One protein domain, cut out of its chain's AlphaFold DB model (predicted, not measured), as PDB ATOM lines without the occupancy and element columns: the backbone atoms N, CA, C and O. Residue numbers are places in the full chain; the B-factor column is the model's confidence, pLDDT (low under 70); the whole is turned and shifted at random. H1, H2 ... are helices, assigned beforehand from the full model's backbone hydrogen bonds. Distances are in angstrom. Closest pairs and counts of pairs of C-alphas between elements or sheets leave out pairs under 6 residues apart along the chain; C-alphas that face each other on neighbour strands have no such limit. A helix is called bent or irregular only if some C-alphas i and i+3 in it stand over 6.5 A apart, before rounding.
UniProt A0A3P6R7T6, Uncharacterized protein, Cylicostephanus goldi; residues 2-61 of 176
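AT A GLANCE: This is residues 2 to 61 of the 176 residues of an uncharacterized protein of Cylicostephanus goldi (UniProt A0A3P6R7T6). Three helices make a small up-and-down arrangement: the long H1 and the shorter H3 run side by side in nearly the same direction, and H2 folds back the other way over one side of the two. The three centres make a triangle, and H1 with H2 is a helical hairpin. The printed part has 60 residues with three named helices, H1, H2 and H3 in that order, and no named strand; its class is all helix. It is compact, with a radius of gyration of the C-alphas of 11.9 A, and spans 40 by 17 by 16 A.

HOW THE PARTS SIT: H1, residues 4 to 23, touches H2, residues 28 to 38, with residues 14 to 21 alone. Their closest C-alphas, those of Val 14 and Ile 34, are 6.3 A apart, and their lines stand at a shallow tilt of 29 degrees, opposite ways. H2 is close to but not clearly touching H3, residues 47 to 60; their closest C-alphas, those of Ile 34 and Val 49, are 7.7 A apart. These two run opposite ways at 37 degrees, only just a steep tilt. H1 and H3 are near each other, with 13 pairs of C-alphas within 10 A. The O i to N i+4 pairs within hydrogen-bond range are 13 of 16 in H1, 5 of 7 in H2 and 7 of 10 in H3.

IN THESE COORDINATES: H1 begins at C-alpha 4 (-40.688, 17.918, 20.095) and is 29.7 A long. H2 begins at C-alpha 28 (-17.699, 20.305, -0.711) and is 16.3 A long. H3 ends at C-alpha 60 (-27.705, 27.804, -10.302) and is 19.1 A long; it is only just irregular, with C-alphas 55 and 58 6.7 A apart.

THE WHOLE: The C-alphas farthest apart, those of Met 2 and Tyr 61, are 40.2 A apart. The printed part has no cut. The link from H1 to H2 is tight, with 4 residues, and that from H2 to H3 is short, with 8. The mean pLDDT of the printed part is 88.5, and residues 2 to 6 are under 70.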
ATOM      1  N   MET A   2     -41.488  14.696  25.515       49.12
ATOM      2  CA  MET A   2     -40.085  14.408  25.103       49.12
ATOM      3  C   MET A   2     -39.910  14.188  23.580       49.12
ATOM      4  O   MET A   2     -38.893  13.664  23.127       49.12
ATOM      5  N   THR A   3     -40.903  14.551  22.767       57.84
ATOM      6  CA  THR A   3     -40.921  14.267  21.318       57.84
ATOM      7  C   THR A   3     -40.564  15.479  20.457       57.84
ATOM      8  O   THR A   3     -39.958  15.312  19.405       57.84
ATOM      9  N   GLU A   4     -40.844  16.703  20.912       57.62
ATOM     10  CA  GLU A   4     -40.688  17.918  20.095       57.62
ATOM     11  C   GLU A   4     -39.226  18.258  19.754       57.62
ATOM     12  O   GLU A   4     -38.914  18.639  18.624       57.62
ATOM     13  N   HIS A   5     -38.305  18.060  20.704       62.72
ATOM     14  CA  HIS A   5     -36.878  18.328  20.494       62.72
ATOM     15  C   HIS A   5     -36.236  17.367  19.483       62.72
ATOM     16  O   HIS A   5     -35.312  17.763  18.774       62.72
ATOM     17  N   LYS A   6     -36.750  16.132  19.364       66.25
ATOM     18  CA  LYS A   6     -36.172  15.101  18.489       66.25
ATOM     19  C   LYS A   6     -36.269  15.451  17.002       66.25
ATOM     20  O   LYS A   6     -35.403  15.025  16.249       66.25
ATOM     21  N   TYR A   7     -37.270  16.235  16.589       73.75
ATOM     22  CA  TYR A   7     -37.447  16.614  15.178       73.75
ATOM     23  C   TYR A   7     -36.955  18.029  14.874       73.75
ATOM     24  O   TYR A   7     -36.390  18.287  13.812       73.75
ATOM     25  N   LYS A   8     -37.131  18.960  15.822       79.62
ATOM     26  CA  LYS A   8     -36.749  20.365  15.627       79.62
ATOM     27  C   LYS A   8     -35.236  20.565  15.604       79.62
ATOM     28  O   LYS A   8     -34.752  21.320  14.768       79.62
ATOM     29  N   VAL A   9     -34.486  19.887  16.477       84.56
ATOM     30  CA  VAL A   9     -33.034  20.107  16.599       84.56
ATOM     31  C   VAL A   9     -32.277  19.686  15.329       84.56
ATOM     32  O   VAL A   9     -31.569  20.533  14.785       84.56
ATOM     33  N   PRO A  10     -32.467  18.471  14.767       87.06
ATOM     34  CA  PRO A  10     -31.790  18.093  13.523       87.06
ATOM     35  C   PRO A  10     -32.169  19.002  12.349       87.06
ATOM     36  O   PRO A  10     -31.314  19.388  11.557       87.06
ATOM     37  N   ARG A  11     -33.444  19.409  12.268       89.94
ATOM     38  CA  ARG A  11     -33.915  20.333  11.229       89.94
ATOM     39  C   ARG A  11     -33.209  21.684  11.310       89.94
ATOM     40  O   ARG A  11     -32.821  22.222  10.278       89.94
ATOM     41  N   LEU A  12     -33.058  22.245  12.510       90.75
ATOM     42  CA  LEU A  12     -32.402  23.541  12.707       90.75
ATOM     43  C   LEU A  12     -30.920  23.486  12.332       90.75
ATOM     44  O   LEU A  12     -30.457  24.370  11.619       90.75
ATOM     45  N   ILE A  13     -30.211  22.430  12.738       92.38
ATOM     46  CA  ILE A  13     -28.789  22.245  12.412       92.38
ATOM     47  C   ILE A  13     -28.583  22.223  10.894       92.38
ATOM     48  O   ILE A  13     -27.784  22.992  10.368       92.38
ATOM     49  N   VAL A  14     -29.362  21.411  10.176       94.25
ATOM     50  CA  VAL A  14     -29.229  21.300   8.716       94.25
ATOM     51  C   VAL A  14     -29.621  22.605   8.017       94.25
ATOM     52  O   VAL A  14     -28.986  22.990   7.041       94.25
ATOM     53  N   ASN A  15     -30.601  23.353   8.539       93.94
ATOM     54  CA  ASN A  15     -30.897  24.697   8.029       93.94
ATOM     55  C   ASN A  15     -29.734  25.678   8.239       93.94
ATOM     56  O   ASN A  15     -29.479  26.502   7.362       93.94
ATOM     57  N   CYS A  16     -29.015  25.594   9.362       94.88
ATOM     58  CA  CYS A  16     -27.806  26.388   9.579       94.88
ATOM     59  C   CYS A  16     -26.711  26.023   8.570       94.88
ATOM     60  O   CYS A  16     -26.125  26.928   7.975       94.88
ATOM     61  N   PHE A  17     -26.483  24.729   8.326       96.25
ATOM     62  CA  PHE A  17     -25.517  24.264   7.328       96.25
ATOM     63  C   PHE A  17     -25.872  24.745   5.922       96.25
ATOM     64  O   PHE A  17     -25.034  25.354   5.267       96.25
ATOM     65  N   ILE A  18     -27.127  24.585   5.493       96.25
ATOM     66  CA  ILE A  18     -27.595  25.089   4.193       96.25
ATOM     67  C   ILE A  18     -27.409  26.604   4.100       96.25
ATOM     68  O   ILE A  18     -26.928  27.113   3.089       96.25
ATOM     69  N   ARG A  19     -27.758  27.351   5.154       95.69
ATOM     70  CA  ARG A  19     -27.605  28.809   5.160       95.69
ATOM     71  C   ARG A  19     -26.147  29.231   5.021       95.69
ATOM     72  O   ARG A  19     -25.876  30.167   4.279       95.69
ATOM     73  N   TYR A  20     -25.228  28.560   5.708       96.06
ATOM     74  CA  TYR A  20     -23.800  28.812   5.545       96.06
ATOM     75  C   TYR A  20     -23.332  28.441   4.131       96.06
ATOM     76  O   TYR A  20     -22.667  29.238   3.474       96.06
ATOM     77  N   TYR A  21     -23.740  27.274   3.632       96.00
ATOM     78  CA  TYR A  21     -23.326  26.769   2.327       96.00
ATOM     79  C   TYR A  21     -23.796  27.658   1.164       96.00
ATOM     80  O   TYR A  21     -23.063  27.829   0.197       96.00
ATOM     81  N   ARG A  22     -24.952  28.329   1.281       93.62
ATOM     82  CA  ARG A  22     -25.390  29.355   0.311       93.62
ATOM     83  C   ARG A  22     -24.394  30.507   0.142       93.62
ATOM     84  O   ARG A  22     -24.326  31.091  -0.934       93.62
ATOM     85  N   HIS A  23     -23.643  30.846   1.189       92.75
ATOM     86  CA  HIS A  23     -22.610  31.884   1.139       92.75
ATOM     87  C   HIS A  23     -21.220  31.325   0.804       92.75
ATOM     88  O   HIS A  23     -20.368  32.076   0.344       92.75
ATOM     89  N   ASN A  24     -21.007  30.018   1.001       91.75
ATOM     90  CA  ASN A  24     -19.731  29.323   0.822       91.75
ATOM     91  C   ASN A  24     -19.915  28.033   0.004       91.75
ATOM     92  O   ASN A  24     -19.615  26.932   0.463       91.75
ATOM     93  N   ASN A  25     -20.412  28.164  -1.226       89.50
ATOM     94  CA  ASN A  25     -20.792  27.027  -2.074       89.50
ATOM     95  C   ASN A  25     -19.621  26.123  -2.516       89.50
ATOM     96  O   ASN A  25     -19.836  25.039  -3.058       89.50
ATOM     97  N   ASN A  26     -18.382  26.540  -2.266       91.38
ATOM     98  CA  ASN A  26     -17.170  25.797  -2.605       91.38
ATOM     99  C   ASN A  26     -16.729  24.778  -1.541       91.38
ATOM    100  O   ASN A  26     -15.765  24.049  -1.794       91.38
ATOM    101  N   ASP A  27     -17.409  24.733  -0.392       93.69
ATOM    102  CA  ASP A  27     -17.139  23.819   0.722       93.69
ATOM    103  C   ASP A  27     -17.801  22.446   0.493       93.69
ATOM    104  O   ASP A  27     -18.910  22.163   0.948       93.69
ATOM    105  N   LEU A  28     -17.147  21.602  -0.309       93.50
ATOM    106  CA  LEU A  28     -17.699  20.305  -0.711       93.50
ATOM    107  C   LEU A  28     -17.781  19.297   0.444       93.50
ATOM    108  O   LEU A  28     -18.651  18.430   0.415       93.50
ATOM    109  N   ASP A  29     -16.941  19.423   1.472       92.56
ATOM    110  CA  ASP A  29     -17.044  18.577   2.662       92.56
ATOM    111  C   ASP A  29     -18.317  18.921   3.459       92.56
ATOM    112  O   ASP A  29     -19.068  18.017   3.829       92.56
ATOM    113  N   LEU A  30     -18.670  20.208   3.600       94.25
ATOM    114  CA  LEU A  30     -19.955  20.591   4.201       94.25
ATOM    115  C   LEU A  30     -21.161  20.111   3.375       94.25
ATOM    116  O   LEU A  30     -22.202  19.757   3.934       94.25
ATOM    117  N   LEU A  31     -21.048  20.077   2.044       94.38
ATOM    118  CA  LEU A  31     -22.094  19.495   1.201       94.38
ATOM    119  C   LEU A  31     -22.312  18.008   1.531       94.38
ATOM    120  O   LEU A  31     -23.460  17.567   1.619       94.38
ATOM    121  N   CYS A  32     -21.238  17.248   1.756       92.56
ATOM    122  CA  CYS A  32     -21.324  15.860   2.213       92.56
ATOM    123  C   CYS A  32     -22.044  15.758   3.567       92.56
ATOM    124  O   CYS A  32     -22.950  14.933   3.713       92.56
ATOM    125  N   ASP A  33     -21.723  16.634   4.521       92.75
ATOM    126  CA  ASP A  33     -22.389  16.674   5.831       92.75
ATOM    127  C   ASP A  33     -23.892  16.972   5.717       92.75
ATOM    128  O   ASP A  33     -24.711  16.369   6.416       92.75
ATOM    129  N   ILE A  34     -24.293  17.856   4.796       94.25
ATOM    130  CA  ILE A  34     -25.709  18.130   4.504       94.25
ATOM    131  C   ILE A  34     -26.395  16.882   3.931       94.25
ATOM    132  O   ILE A  34     -27.525  16.573   4.308       94.25
ATOM    133  N   LEU A  35     -25.728  16.144   3.040       93.12
ATOM    134  CA  LEU A  35     -26.269  14.942   2.391       93.12
ATOM    135  C   LEU A  35     -26.375  13.731   3.321       93.12
ATOM    136  O   LEU A  35     -27.137  12.803   3.031       93.12
ATOM    137  N   PHE A  36     -25.680  13.751   4.460       90.31
ATOM    138  CA  PHE A  36     -25.740  12.696   5.470       90.31
ATOM    139  C   PHE A  36     -27.175  12.415   5.956       90.31
ATOM    140  O   PHE A  36     -27.521  11.280   6.305       90.31
ATOM    141  N   VAL A  37     -28.061  13.415   5.878       91.12
ATOM    142  CA  VAL A  37     -29.492  13.286   6.202       91.12
ATOM    143  C   VAL A  37     -30.218  12.203   5.391       91.12
ATOM    144  O   VAL A  37     -31.255  11.715   5.830       91.12
ATOM    145  N   PHE A  38     -29.691  11.799   4.228       89.62
ATOM    146  CA  PHE A  38     -30.310  10.798   3.350       89.62
ATOM    147  C   PHE A  38     -29.910   9.346   3.649       89.62
ATOM    148  O   PHE A  38     -30.406   8.430   2.988       89.62
ATOM    149  N   ILE A  39     -29.015   9.119   4.611       87.19
ATOM    150  CA  ILE A  39     -28.543   7.777   4.986       87.19
ATOM    151  C   ILE A  39     -29.281   7.269   6.227       87.19
ATOM    152  O   ILE A  39     -29.634   6.092   6.319       87.19
ATOM    153  N   GLY A  40     -29.507   8.155   7.196       77.75
ATOM    154  CA  GLY A  40     -30.102   7.793   8.476       77.75
ATOM    155  C   GLY A  40     -31.618   7.606   8.421       77.75
ATOM    156  O   GLY A  40     -32.335   8.209   7.625       77.75
ATOM    157  N   ARG A  41     -32.132   6.787   9.344       78.12
ATOM    158  CA  ARG A  41     -33.572   6.698   9.625       78.12
ATOM    159  C   ARG A  41     -33.955   7.807  10.593       78.12
ATOM    160  O   ARG A  41     -34.008   7.600  11.805       78.12
ATOM    161  N   TYR A  42     -34.183   8.993  10.053       80.75
ATOM    162  CA  TYR A  42     -34.650  10.129  10.832       80.75
ATOM    163  C   TYR A  42     -36.169  10.199  10.820       80.75
ATOM    164  O   TYR A  42     -36.823   9.859   9.842       80.75
ATOM    165  N   VAL A  43     -36.732  10.672  11.924       80.62
ATOM    166  CA  VAL A  43     -38.158  11.007  11.987       80.62
ATOM    167  C   VAL A  43     -38.397  12.456  11.536       80.62
ATOM    168  O   VAL A  43     -39.510  12.833  11.187       80.62
ATOM    169  N   THR A  44     -37.346  13.279  11.539       84.44
ATOM    170  CA  THR A  44     -37.362  14.619  10.952       84.44
ATOM    171  C   THR A  44     -37.544  14.526   9.445       84.44
ATOM    172  O   THR A  44     -36.806  13.799   8.784       84.44
ATOM    173  N   ASP A  45     -38.472  15.312   8.905       86.88
ATOM    174  CA  ASP A  45     -38.594  15.482   7.462       86.88
ATOM    175  C   ASP A  45     -37.485  16.406   6.926       86.88
ATOM    176  O   ASP A  45     -37.362  17.566   7.332       86.88
ATOM    177  N   PHE A  46     -36.685  15.864   6.008       91.69
ATOM    178  CA  PHE A  46     -35.599  16.549   5.305       91.69
ATOM    179  C   PHE A  46     -35.932  16.845   3.835       91.69
ATOM    180  O   PHE A  46     -35.033  17.107   3.039       91.69
ATOM    181  N   SER A  47     -37.213  16.849   3.456       91.00
ATOM    182  CA  SER A  47     -37.689  17.258   2.123       91.00
ATOM    183  C   SER A  47     -37.110  18.602   1.659       91.00
ATOM    184  O   SER A  47     -36.715  18.734   0.502       91.00
ATOM    185  N   PHE A  48     -36.941  19.560   2.575       93.94
ATOM    186  CA  PHE A  48     -36.324  20.862   2.295       93.94
ATOM    187  C   PHE A  48     -34.869  20.772   1.803       93.94
ATOM    188  O   PHE A  48     -34.415  21.657   1.085       93.94
ATOM    189  N   VAL A  49     -34.130  19.717   2.165       95.56
ATOM    190  CA  VAL A  49     -32.757  19.494   1.683       95.56
ATOM    191  C   VAL A  49     -32.785  19.098   0.214       95.56
ATOM    192  O   VAL A  49     -32.005  19.613  -0.579       95.56
ATOM    193  N   ARG A  50     -33.725  18.229  -0.172       94.06
ATOM    194  CA  ARG A  50     -33.940  17.877  -1.579       94.06
ATOM    195  C   ARG A  50     -34.350  19.106  -2.386       94.06
ATOM    196  O   ARG A  50     -33.775  19.350  -3.438       94.06
ATOM    197  N   GLU A  51     -35.289  19.896  -1.870       95.56
ATOM    198  CA  GLU A  51     -35.733  21.128  -2.525       95.56
ATOM    199  C   GLU A  51     -34.581  22.125  -2.717       95.56
ATOM    200  O   GLU A  51     -34.438  22.691  -3.799       95.56
ATOM    201  N   PHE A  52     -33.727  22.286  -1.704       96.12
ATOM    202  CA  PHE A  52     -32.508  23.086  -1.795       96.12
ATOM    203  C   PHE A  52     -31.590  22.601  -2.933       96.12
ATOM    204  O   PHE A  52     -31.153  23.401  -3.760       96.12
ATOM    205  N   LEU A  53     -31.335  21.293  -3.032       96.38
ATOM    206  CA  LEU A  53     -30.492  20.741  -4.096       96.38
ATOM    207  C   LEU A  53     -31.108  20.944  -5.489       96.38
ATOM    208  O   LEU A  53     -30.428  21.408  -6.402       96.38
ATOM    209  N   GLU A  54     -32.393  20.628  -5.646       95.31
ATOM    210  CA  GLU A  54     -33.106  20.654  -6.930       95.31
ATOM    211  C   GLU A  54     -33.358  22.071  -7.453       95.31
ATOM    212  O   GLU A  54     -33.295  22.295  -8.661       95.31
ATOM    213  N   LYS A  55     -33.648  23.029  -6.565       95.06
ATOM    214  CA  LYS A  55     -34.023  24.394  -6.960       95.06
ATOM    215  C   LYS A  55     -32.881  25.397  -6.881       95.06
ATOM    216  O   LYS A  55     -32.911  26.373  -7.624       95.06
ATOM    217  N   GLU A  56     -31.904  25.188  -5.999       94.62
ATOM    218  CA  GLU A  56     -30.832  26.164  -5.763       94.62
ATOM    219  C   GLU A  56     -29.463  25.659  -6.230       94.62
ATOM    220  O   GLU A  56     -28.743  26.411  -6.876       94.62
ATOM    221  N   VAL A  57     -29.091  24.404  -5.962       94.50
ATOM    222  CA  VAL A  57     -27.739  23.903  -6.291       94.50
ATOM    223  C   VAL A  57     -27.626  23.493  -7.759       94.50
ATOM    224  O   VAL A  57     -26.853  24.079  -8.516       94.50
ATOM    225  N   ILE A  58     -28.421  22.503  -8.175       94.38
ATOM    226  CA  ILE A  58     -28.351  21.884  -9.507       94.38
ATOM    227  C   ILE A  58     -28.478  22.915 -10.641       94.38
ATOM    228  O   ILE A  58     -27.644  22.871 -11.551       94.38
ATOM    229  N   PRO A  59     -29.455  23.845 -10.628       93.25
ATOM    230  CA  PRO A  59     -29.628  24.782 -11.732       93.25
ATOM    231  C   PRO A  59     -28.754  26.041 -11.641       93.25
ATOM    232  O   PRO A  59     -28.477  26.638 -12.677       93.25
ATOM    233  N   ALA A  60     -28.332  26.482 -10.449       90.75
ATOM    234  CA  ALA A  60     -27.705  27.804 -10.302       90.75
ATOM    235  C   ALA A  60     -26.173  27.777 -10.237       90.75
ATOM    236  O   ALA A  60     -25.538  28.801 -10.483       90.75
ATOM    237  N   TYR A  61     -25.561  26.645  -9.880       93.19
ATOM    238  CA  TYR A  61     -24.112  26.603  -9.664       93.19
ATOM    239  C   TYR A  61     -23.348  26.578 -10.999       93.19
ATOM    240  O   TYR A  61     -23.929  26.286 -12.045       93.19
TER     241      TYR A  61